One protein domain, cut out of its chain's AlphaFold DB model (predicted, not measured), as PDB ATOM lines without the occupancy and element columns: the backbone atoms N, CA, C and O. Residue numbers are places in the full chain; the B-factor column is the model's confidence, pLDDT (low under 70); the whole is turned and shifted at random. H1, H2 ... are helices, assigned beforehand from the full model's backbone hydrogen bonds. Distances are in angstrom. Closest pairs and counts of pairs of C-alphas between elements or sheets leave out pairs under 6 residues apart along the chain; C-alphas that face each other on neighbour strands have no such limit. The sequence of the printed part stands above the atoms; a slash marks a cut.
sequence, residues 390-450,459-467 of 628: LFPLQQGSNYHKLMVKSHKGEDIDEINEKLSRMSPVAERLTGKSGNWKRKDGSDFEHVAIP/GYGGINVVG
ATOM      1  N   LEU A 390     155.490 203.369 171.901       90.19
ATOM      2  CA  LEU A 390     154.779 202.084 171.887       90.19
ATOM      3  C   LEU A 390     154.868 201.332 173.212       90.19
ATOM      4  O   LEU A 390     154.038 200.463 173.466       90.19
ATOM      5  N   PHE A 391     155.859 201.641 174.042       89.69
ATOM      6  CA  PHE A 391     156.107 200.912 175.271       89.69
ATOM      7  C   PHE A 391     156.377 201.896 176.425       89.69
ATOM      8  O   PHE A 391     157.531 202.252 176.689       89.69
ATOM      9  N   PRO A 392     155.316 202.341 177.125       90.38
ATOM     10  CA  PRO A 392     153.943 201.835 177.033       90.38
ATOM     11  C   PRO A 392     153.065 202.501 175.964       90.38
ATOM     12  O   PRO A 392     153.098 203.719 175.768       90.38
ATOM     13  N   LEU A 393     152.220 201.692 175.316       92.69
ATOM     14  CA  LEU A 393     151.216 202.165 174.367       92.69
ATOM     15  C   LEU A 393     150.068 202.797 175.150       92.69
ATOM     16  O   LEU A 393     149.527 202.197 176.072       92.69
ATOM     17  N   GLN A 394     149.665 203.998 174.743       92.56
ATOM     18  CA  GLN A 394     148.591 204.735 175.404       92.56
ATOM     19  C   GLN A 394     147.338 204.796 174.534       92.56
ATOM     20  O   GLN A 394     147.413 205.128 173.341       92.56
ATOM     21  N   GLN A 395     146.178 204.542 175.141       94.31
ATOM     22  CA  GLN A 395     144.885 204.761 174.502       94.31
ATOM     23  C   GLN A 395     144.750 206.235 174.089       94.31
ATOM     24  O   GLN A 395     145.022 207.153 174.857       94.31
ATOM     25  N   GLY A 396     144.352 206.480 172.839       93.19
ATOM     26  CA  GLY A 396     144.233 207.825 172.262       93.19
ATOM     27  C   GLY A 396     145.517 208.387 171.635       93.19
ATOM     28  O   GLY A 396     145.453 209.418 170.948       93.19
ATOM     29  N   SER A 397     146.660 207.710 171.793       93.75
ATOM     30  CA  SER A 397     147.907 208.049 171.092       93.75
ATOM     31  C   SER A 397     147.765 207.941 169.565       93.75
ATOM     32  O   SER A 397     146.826 207.341 169.033       93.75
ATOM     33  N   ASN A 398     148.706 208.524 168.816       94.75
ATOM     34  CA  ASN A 398     148.694 208.436 167.350       94.75
ATOM     35  C   ASN A 398     148.833 206.989 166.853       94.75
ATOM     36  O   ASN A 398     148.164 206.613 165.889       94.75
ATOM     37  N   TYR A 399     149.645 206.172 167.528       93.06
ATOM     38  CA  TYR A 399     149.791 204.753 167.204       93.06
ATOM     39  C   TYR A 399     148.538 203.951 167.544       93.06
ATOM     40  O   TYR A 399     148.090 203.170 166.709       93.06
ATOM     41  N   HIS A 400     147.897 204.220 168.685       94.19
ATOM     42  CA  HIS A 400     146.588 203.644 169.001       94.19
ATOM     43  C   HIS A 400     145.561 203.950 167.904       94.19
ATOM     44  O   HIS A 400     144.950 203.037 167.358       94.19
ATOM     45  N   LYS A 401     145.442 205.215 167.480       94.75
ATOM     46  CA  LYS A 401     144.540 205.615 166.383       94.75
ATOM     47  C   LYS A 401     144.858 204.897 165.072       94.75
ATOM     48  O   LYS A 401     143.938 204.551 164.331       94.75
ATOM     49  N   LEU A 402     146.140 204.686 164.769       94.50
ATOM     50  CA  LEU A 402     146.568 203.950 163.581       94.50
ATOM     51  C   LEU A 402     146.137 202.480 163.651       94.50
ATOM     52  O   LEU A 402     145.578 201.977 162.679       94.50
ATOM     53  N   MET A 403     146.339 201.832 164.800       93.19
ATOM     54  CA  MET A 403     145.928 200.447 165.047       93.19
ATOM     55  C   MET A 403     144.405 200.301 164.977       93.19
ATOM     56  O   MET A 403     143.898 199.434 164.277       93.19
ATOM     57  N   VAL A 404     143.642 201.195 165.603       93.38
ATOM     58  CA  VAL A 404     142.173 201.192 165.498       93.38
ATOM     59  C   VAL A 404     141.725 201.355 164.046       93.38
ATOM     60  O   VAL A 404     140.846 200.646 163.565       93.38
ATOM     61  N   LYS A 405     142.364 202.266 163.304       93.75
ATOM     62  CA  LYS A 405     142.053 202.505 161.891       93.75
ATOM     63  C   LYS A 405     142.389 201.308 160.996       93.75
ATOM     64  O   LYS A 405     141.756 201.177 159.947       93.75
ATOM     65  N   SER A 406     143.376 200.480 161.349       92.88
ATOM     66  CA  SER A 406     143.722 199.279 160.578       92.88
ATOM     67  C   SER A 406     142.747 198.122 160.813       92.88
ATOM     68  O   SER A 406     142.536 197.340 159.893       92.88
ATOM     69  N   HIS A 407     142.092 198.060 161.976       91.38
ATOM     70  CA  HIS A 407     141.102 197.035 162.342       91.38
ATOM     71  C   HIS A 407     139.668 197.496 162.023       91.38
ATOM     72  O   HIS A 407     138.782 197.547 162.877       91.38
ATOM     73  N   LYS A 408     139.429 197.916 160.773       85.62
ATOM     74  CA  LYS A 408     138.112 198.432 160.365       85.62
ATOM     75  C   LYS A 408     137.030 197.362 160.515       85.62
ATOM     76  O   LYS A 408     137.105 196.325 159.869       85.62
ATOM     77  N   GLY A 409     135.975 197.692 161.256       84.00
ATOM     78  CA  GLY A 409     134.803 196.831 161.432       84.00
ATOM     79  C   GLY A 409     134.845 195.953 162.683       84.00
ATOM     80  O   GLY A 409     133.824 195.355 163.001       84.00
ATOM     81  N   GLU A 410     135.970 195.915 163.400       89.38
ATOM     82  CA  GLU A 410     136.064 195.298 164.729       89.38
ATOM     83  C   GLU A 410     135.575 196.260 165.822       89.38
ATOM     84  O   GLU A 410     135.590 197.487 165.650       89.38
ATOM     85  N   ASP A 411     135.132 195.712 166.958       92.50
ATOM     86  CA  ASP A 411     134.769 196.528 168.112       92.50
ATOM     87  C   ASP A 411     136.035 197.127 168.753       92.50
ATOM     88  O   ASP A 411     136.991 196.427 169.081       92.50
ATOM     89  N   ILE A 412     136.035 198.444 168.968       92.00
ATOM     90  CA  ILE A 412     137.111 199.155 169.669       92.00
ATOM     91  C   ILE A 412     137.369 198.613 171.082       92.00
ATOM     92  O   ILE A 412     138.516 198.652 171.512       92.00
ATOM     93  N   ASP A 413     136.364 198.089 171.786       94.62
ATOM     94  CA  ASP A 413     136.574 197.491 173.108       94.62
ATOM     95  C   ASP A 413     137.340 196.167 173.006       94.62
ATOM     96  O   ASP A 413     138.224 195.924 173.822       94.62
ATOM     97  N   GLU A 414     137.098 195.357 171.970       93.19
ATOM     98  CA  GLU A 414     137.880 194.139 171.704       93.19
ATOM     99  C   GLU A 414     139.324 194.473 171.302       93.19
ATOM    100  O   GLU A 414     140.270 193.806 171.724       93.19
ATOM    101  N   ILE A 415     139.511 195.531 170.504       93.38
ATOM    102  CA  ILE A 415     140.843 196.026 170.133       93.38
ATOM    103  C   ILE A 415     141.578 196.520 171.384       93.38
ATOM    104  O   ILE A 415     142.694 196.080 171.658       93.38
ATOM    105  N   ASN A 416     140.961 197.408 172.164       93.94
ATOM    106  CA  ASN A 416     141.556 197.976 173.373       93.94
ATOM    107  C   ASN A 416     141.832 196.909 174.438       93.94
ATOM    108  O   ASN A 416     142.833 197.019 175.137       93.94
ATOM    109  N   GLU A 417     141.008 195.863 174.531       92.62
ATOM    110  CA  GLU A 417     141.265 194.733 175.423       92.62
ATOM    111  C   GLU A 417     142.529 193.959 175.035       92.62
ATOM    112  O   GLU A 417     143.267 193.516 175.909       92.62
ATOM    113  N   LYS A 418     142.811 193.787 173.739       91.75
ATOM    114  CA  LYS A 418     144.067 193.164 173.291       91.75
ATOM    115  C   LYS A 418     145.254 194.088 173.553       91.75
ATOM    116  O   LYS A 418     146.281 193.645 174.065       91.75
ATOM    117  N   LEU A 419     145.109 195.371 173.215       91.81
ATOM    118  CA  LEU A 419     146.180 196.359 173.348       91.81
ATOM    119  C   LEU A 419     146.556 196.627 174.811       91.81
ATOM    120  O   LEU A 419     147.740 196.789 175.105       91.81
ATOM    121  N   SER A 420     145.594 196.585 175.738       90.88
ATOM    122  CA  SER A 420     145.849 196.766 177.172       90.88
ATOM    123  C   SER A 420     146.755 195.693 177.778       90.88
ATOM    124  O   SER A 420     147.371 195.913 178.818       90.88
ATOM    125  N   ARG A 421     146.895 194.545 177.105       90.12
ATOM    126  CA  ARG A 421     147.744 193.430 177.540       90.12
ATOM    127  C   ARG A 421     149.171 193.493 176.986       90.12
ATOM    128  O   ARG A 421     149.997 192.683 177.392       90.12
ATOM    129  N   MET A 422     149.478 194.429 176.081       88.31
ATOM    130  CA  MET A 422     150.761 194.455 175.364       88.31
ATOM    131  C   MET A 422     151.926 195.038 176.168       88.31
ATOM    132  O   MET A 422     153.036 194.522 176.085       88.31
ATOM    133  N   SER A 423     151.703 196.121 176.919       88.38
ATOM    134  CA  SER A 423     152.783 196.879 177.566       88.38
ATOM    135  C   SER A 423     152.761 196.955 179.102       88.38
ATOM    136  O   SER A 423     153.337 197.903 179.639       88.38
ATOM    137  N   PRO A 424     152.186 196.000 179.860       84.56
ATOM    138  CA  PRO A 424     151.996 196.182 181.300       84.56
ATOM    139  C   PRO A 424     153.328 196.254 182.079       84.56
ATOM    140  O   PRO A 424     153.445 197.002 183.049       84.56
ATOM    141  N   VAL A 425     154.378 195.557 181.621       84.50
ATOM    142  CA  VAL A 425     155.733 195.679 182.198       84.50
ATOM    143  C   VAL A 425     156.334 197.062 181.919       84.50
ATOM    144  O   VAL A 425     156.912 197.667 182.818       84.50
ATOM    145  N   ALA A 426     156.159 197.596 180.706       87.62
ATOM    146  CA  ALA A 426     156.646 198.927 180.348       87.62
ATOM    147  C   ALA A 426     155.912 200.037 181.116       87.62
ATOM    148  O   ALA A 426     156.547 201.000 181.540       87.62
ATOM    149  N   GLU A 427     154.602 199.895 181.351       85.12
ATOM    150  CA  GLU A 427     153.829 200.827 182.190       85.12
ATOM    151  C   GLU A 427     154.410 200.905 183.603       85.12
ATOM    152  O   GLU A 427     154.621 201.998 184.131       85.12
ATOM    153  N   ARG A 428     154.765 199.748 184.179       80.31
ATOM    154  CA  ARG A 428     155.410 199.676 185.495       80.31
ATOM    155  C   ARG A 428     156.815 200.285 185.496       80.31
ATOM    156  O   ARG A 428     157.111 201.070 186.386       80.31
ATOM    157  N   LEU A 429     157.667 199.947 184.522       81.69
ATOM    158  CA  LEU A 429     159.056 200.434 184.458       81.69
ATOM    159  C   LEU A 429     159.155 201.945 184.210       81.69
ATOM    160  O   LEU A 429     160.062 202.602 184.708       81.69
ATOM    161  N   THR A 430     158.242 202.493 183.409       83.94
ATOM    162  CA  THR A 430     158.274 203.908 183.006       83.94
ATOM    163  C   THR A 430     157.436 204.818 183.900       83.94
ATOM    164  O   THR A 430     157.552 206.042 183.787       83.94
ATOM    165  N   GLY A 431     156.548 204.242 184.718       82.31
ATOM    166  CA  GLY A 431     155.522 204.960 185.476       82.31
ATOM    167  C   GLY A 431     154.422 205.595 184.612       82.31
ATOM    168  O   GLY A 431     153.587 206.334 185.131       82.31
ATOM    169  N   LYS A 432     154.406 205.352 183.293       85.88
ATOM    170  CA  LYS A 432     153.398 205.891 182.368       85.88
ATOM    171  C   LYS A 432     152.275 204.868 182.192       85.88
ATOM    172  O   LYS A 432     152.522 203.782 181.690       85.88
ATOM    173  N   SER A 433     151.039 205.208 182.557       86.12
ATOM    174  CA  SER A 433     149.896 204.312 182.321       86.12
ATOM    175  C   SER A 433     149.428 204.358 180.866       86.12
ATOM    176  O   SER A 433     149.388 205.426 180.252       86.12
ATOM    177  N   GLY A 434     148.991 203.210 180.344       88.06
ATOM    178  CA  GLY A 434     148.301 203.094 179.063       88.06
ATOM    179  C   GLY A 434     146.892 203.704 179.060       88.06
ATOM    180  O   GLY A 434     146.353 203.985 177.989       88.06
ATOM    181  N   ASN A 435     146.319 203.973 180.246       88.44
ATOM    182  CA  ASN A 435     144.993 204.575 180.452       88.44
ATOM    183  C   ASN A 435     143.862 203.854 179.693       88.44
ATOM    184  O   ASN A 435     142.994 204.487 179.086       88.44
ATOM    185  N   TRP A 436     143.881 202.520 179.722       91.88
ATOM    186  CA  TRP A 436     142.946 201.687 178.973       91.88
ATOM    187  C   TRP A 436     141.541 201.689 179.587       91.88
ATOM    188  O   TRP A 436     141.359 201.272 180.727       91.88
ATOM    189  N   LYS A 437     140.538 202.123 178.819       93.75
ATOM    190  CA  LYS A 437     139.121 202.194 179.210       93.75
ATOM    191  C   LYS A 437     138.208 201.679 178.102       93.75
ATOM    192  O   LYS A 437     138.447 201.947 176.916       93.75
ATOM    193  N   ARG A 438     137.135 200.994 178.502       93.50
ATOM    194  CA  ARG A 438     136.023 200.608 177.621       93.50
ATOM    195  C   ARG A 438     135.212 201.834 177.191       93.50
ATOM    196  O   ARG A 438     135.308 202.897 177.810       93.50
ATOM    197  N   LYS A 439     134.366 201.696 176.164       92.00
ATOM    198  CA  LYS A 439     133.433 202.755 175.720       92.00
ATOM    199  C   LYS A 439     132.542 203.294 176.838       92.00
ATOM    200  O   LYS A 439     132.210 204.475 176.827       92.00
ATOM    201  N   ASP A 440     132.128 202.433 177.763       92.50
ATOM    202  CA  ASP A 440     131.272 202.791 178.899       92.50
ATOM    203  C   ASP A 440     132.043 203.441 180.065       92.50
ATOM    204  O   ASP A 440     131.438 203.846 181.056       92.50
ATOM    205  N   GLY A 441     133.368 203.574 179.940       90.38
ATOM    206  CA  GLY A 441     134.257 204.148 180.947       90.38
ATOM    207  C   GLY A 441     134.738 203.161 182.012       90.38
ATOM    208  O   GLY A 441     135.532 203.556 182.870       90.38
ATOM    209  N   SER A 442     134.301 201.900 181.969       92.19
ATOM    210  CA  SER A 442     134.790 200.862 182.873       92.19
ATOM    211  C   SER A 442     136.185 200.363 182.480       92.19
ATOM    212  O   SER A 442     136.659 200.551 181.353       92.19
ATOM    213  N   ASP A 443     136.874 199.768 183.450       88.50
ATOM    214  CA  ASP A 443     138.214 199.222 183.270       88.50
ATOM    215  C   ASP A 443     138.194 197.865 182.553       88.50
ATOM    216  O   ASP A 443     137.242 197.083 182.640       88.50
ATOM    217  N   PHE A 444     139.279 197.576 181.836       88.38
ATOM    218  CA  PHE A 444     139.553 196.216 181.382       88.38
ATOM    219  C   PHE A 444     140.010 195.343 182.554       88.38
ATOM    220  O   PHE A 444     140.436 195.843 183.595       88.38
ATOM    221  N   GLU A 445     139.918 194.025 182.381       83.62
ATOM    222  CA  GLU A 445     140.442 193.088 183.370       83.62
ATOM    223  C   GLU A 445     141.939 193.344 183.590       83.62
ATOM    224  O   GLU A 445     142.707 193.492 182.635       83.62
ATOM    225  N   HIS A 446     142.343 193.434 184.858       71.75
ATOM    226  CA  HIS A 446     143.726 193.714 185.200       71.75
ATOM    227  C   HIS A 446     144.612 192.534 184.798       71.75
ATOM    228  O   HIS A 446     144.431 191.411 185.272       71.75
ATOM    229  N   VAL A 447     145.607 192.795 183.952       73.25
ATOM    230  CA  VAL A 447     146.637 191.804 183.644       73.25
ATOM    231  C   VAL A 447     147.527 191.664 184.863       73.25
ATOM    232  O   VAL A 447     148.178 192.625 185.262       73.25
ATOM    233  N   ALA A 448     147.569 190.467 185.447       67.88
ATOM    234  CA  ALA A 448     148.454 190.182 186.564       67.88
ATOM    235  C   ALA A 448     149.919 190.375 186.136       67.88
ATOM    236  O   ALA A 448     150.508 189.529 185.463       67.88
ATOM    237  N   ILE A 449     150.512 191.499 186.531       66.38
ATOM    238  CA  ILE A 449     151.950 191.732 186.408       66.38
ATOM    239  C   ILE A 449     152.609 191.005 187.582       66.38
ATOM    240  O   ILE A 449     152.177 191.224 188.720       66.38
ATOM    241  N   PRO A 450     153.644 190.169 187.363       62.59
ATOM    242  CA  PRO A 450     154.411 189.590 188.458       62.59
ATOM    243  C   PRO A 450     154.804 190.693 189.439       62.59
ATOM    244  O   PRO A 450     155.424 191.683 189.045       62.59
ATOM    245  N   GLY A 459     153.511 202.856 192.610       56.69
ATOM    246  CA  GLY A 459     153.746 204.030 191.756       56.69
ATOM    247  C   GLY A 459     155.166 204.618 191.782       56.69
ATOM    248  O   GLY A 459     155.398 205.617 191.104       56.69
ATOM    249  N   TYR A 460     156.120 204.021 192.510       52.41
ATOM    250  CA  TYR A 460     157.497 204.518 192.629       52.41
ATOM    251  C   TYR A 460     158.541 203.484 192.186       52.41
ATOM    252  O   TYR A 460     158.545 202.354 192.662       52.41
ATOM    253  N   GLY A 461     159.480 203.908 191.333       71.69
ATOM    254  CA  GLY A 461     160.719 203.176 191.044       71.69
ATOM    255  C   GLY A 461     161.276 203.439 189.642       71.69
ATOM    256  O   GLY A 461     160.650 203.070 188.657       71.69
ATOM    257  N   GLY A 462     162.474 204.029 189.555       75.00
ATOM    258  CA  GLY A 462     163.227 204.212 188.304       75.00
ATOM    259  C   GLY A 462     163.227 205.641 187.743       75.00
ATOM    260  O   GLY A 462     162.377 206.463 188.073       75.00
ATOM    261  N   ILE A 463     164.221 205.947 186.903       80.94
ATOM    262  CA  ILE A 463     164.307 207.200 186.142       80.94
ATOM    263  C   ILE A 463     163.877 206.890 184.712       80.94
ATOM    264  O   ILE A 463     164.525 206.099 184.030       80.94
ATOM    265  N   ASN A 464     162.800 207.525 184.254       84.88
ATOM    266  CA  ASN A 464     162.356 207.448 182.868       84.88
ATOM    267  C   ASN A 464     162.854 208.674 182.094       84.88
ATOM    268  O   ASN A 464     162.495 209.805 182.426       84.88
ATOM    269  N   VAL A 465     163.673 208.453 181.067       86.44
ATOM    270  CA  VAL A 465     164.230 209.523 180.233       86.44
ATOM    271  C   VAL A 465     163.372 209.677 178.983       86.44
ATOM    272  O   VAL A 465     163.385 208.823 178.103       86.44
ATOM    273  N   VAL A 466     162.636 210.786 178.908       85.38
ATOM    274  CA  VAL A 466     161.795 211.132 177.755       85.38
ATOM    275  C   VAL A 466     162.623 211.882 176.720       85.38
ATOM    276  O   VAL A 466     163.317 212.838 177.066       85.38
ATOM    277  N   GLY A 467     162.519 211.482 175.451       85.81
ATOM    278  CA  GLY A 467     163.280 212.114 174.366       85.81
ATOM    279  C   GLY A 467     164.712 211.595 174.222       85.81
ATOM    280  O   GLY A 467     165.577 212.308 173.719       85.81
TER     281      GLY A 467
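This is residues 390 to 450 and 459 to 467 of the 628 residues of an uncharacterized protein of Fusarium oxysporum f. sp. raphani 54005 (UniProt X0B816). There is little regular structure here: three short helices lie on a chain that goes to and fro, H1 on the first run, then H2 and H3 one after the other on the return. Residues 431 to 450 fold back and return again without a named element, and residues 459 to 467 form a separate piece near the H3 end. You have 70 printed residues, 24 of them in H1, H2 and H3, in that order; the class is all helix, with no named strand. The whole is compact, radius of gyration of the C-alphas 12.7 A, spanning 40 by 27 by 19 A.

Find C-alpha 398 at (148.694, 208.436, 167.350); from there H1, residues 398 to 406, runs 12.4 A. H2 follows at residues 412 to 419, 10.2 A. H3, residues 424 to 430, covers 10.1 A and ends at (158.274, 203.908, 183.006).

H1 and H2 are close but not clearly touching: the closest C-alphas, of Val 404 and Ile 412, are 6.9 A apart. They run opposite ways at a steep tilt of 61 degrees. H3 is apart from H1 and H2. In H1, H2 and H3 every O i to N i+4 pair is within hydrogen-bond range.

Both links between helices are tight. Residues 451 to 458 are not printed; C-alphas 450 and 459 are 14.8 A apart across the cut. Look for pLDDT under 70 at residues 448 to 450 and 459 to 460.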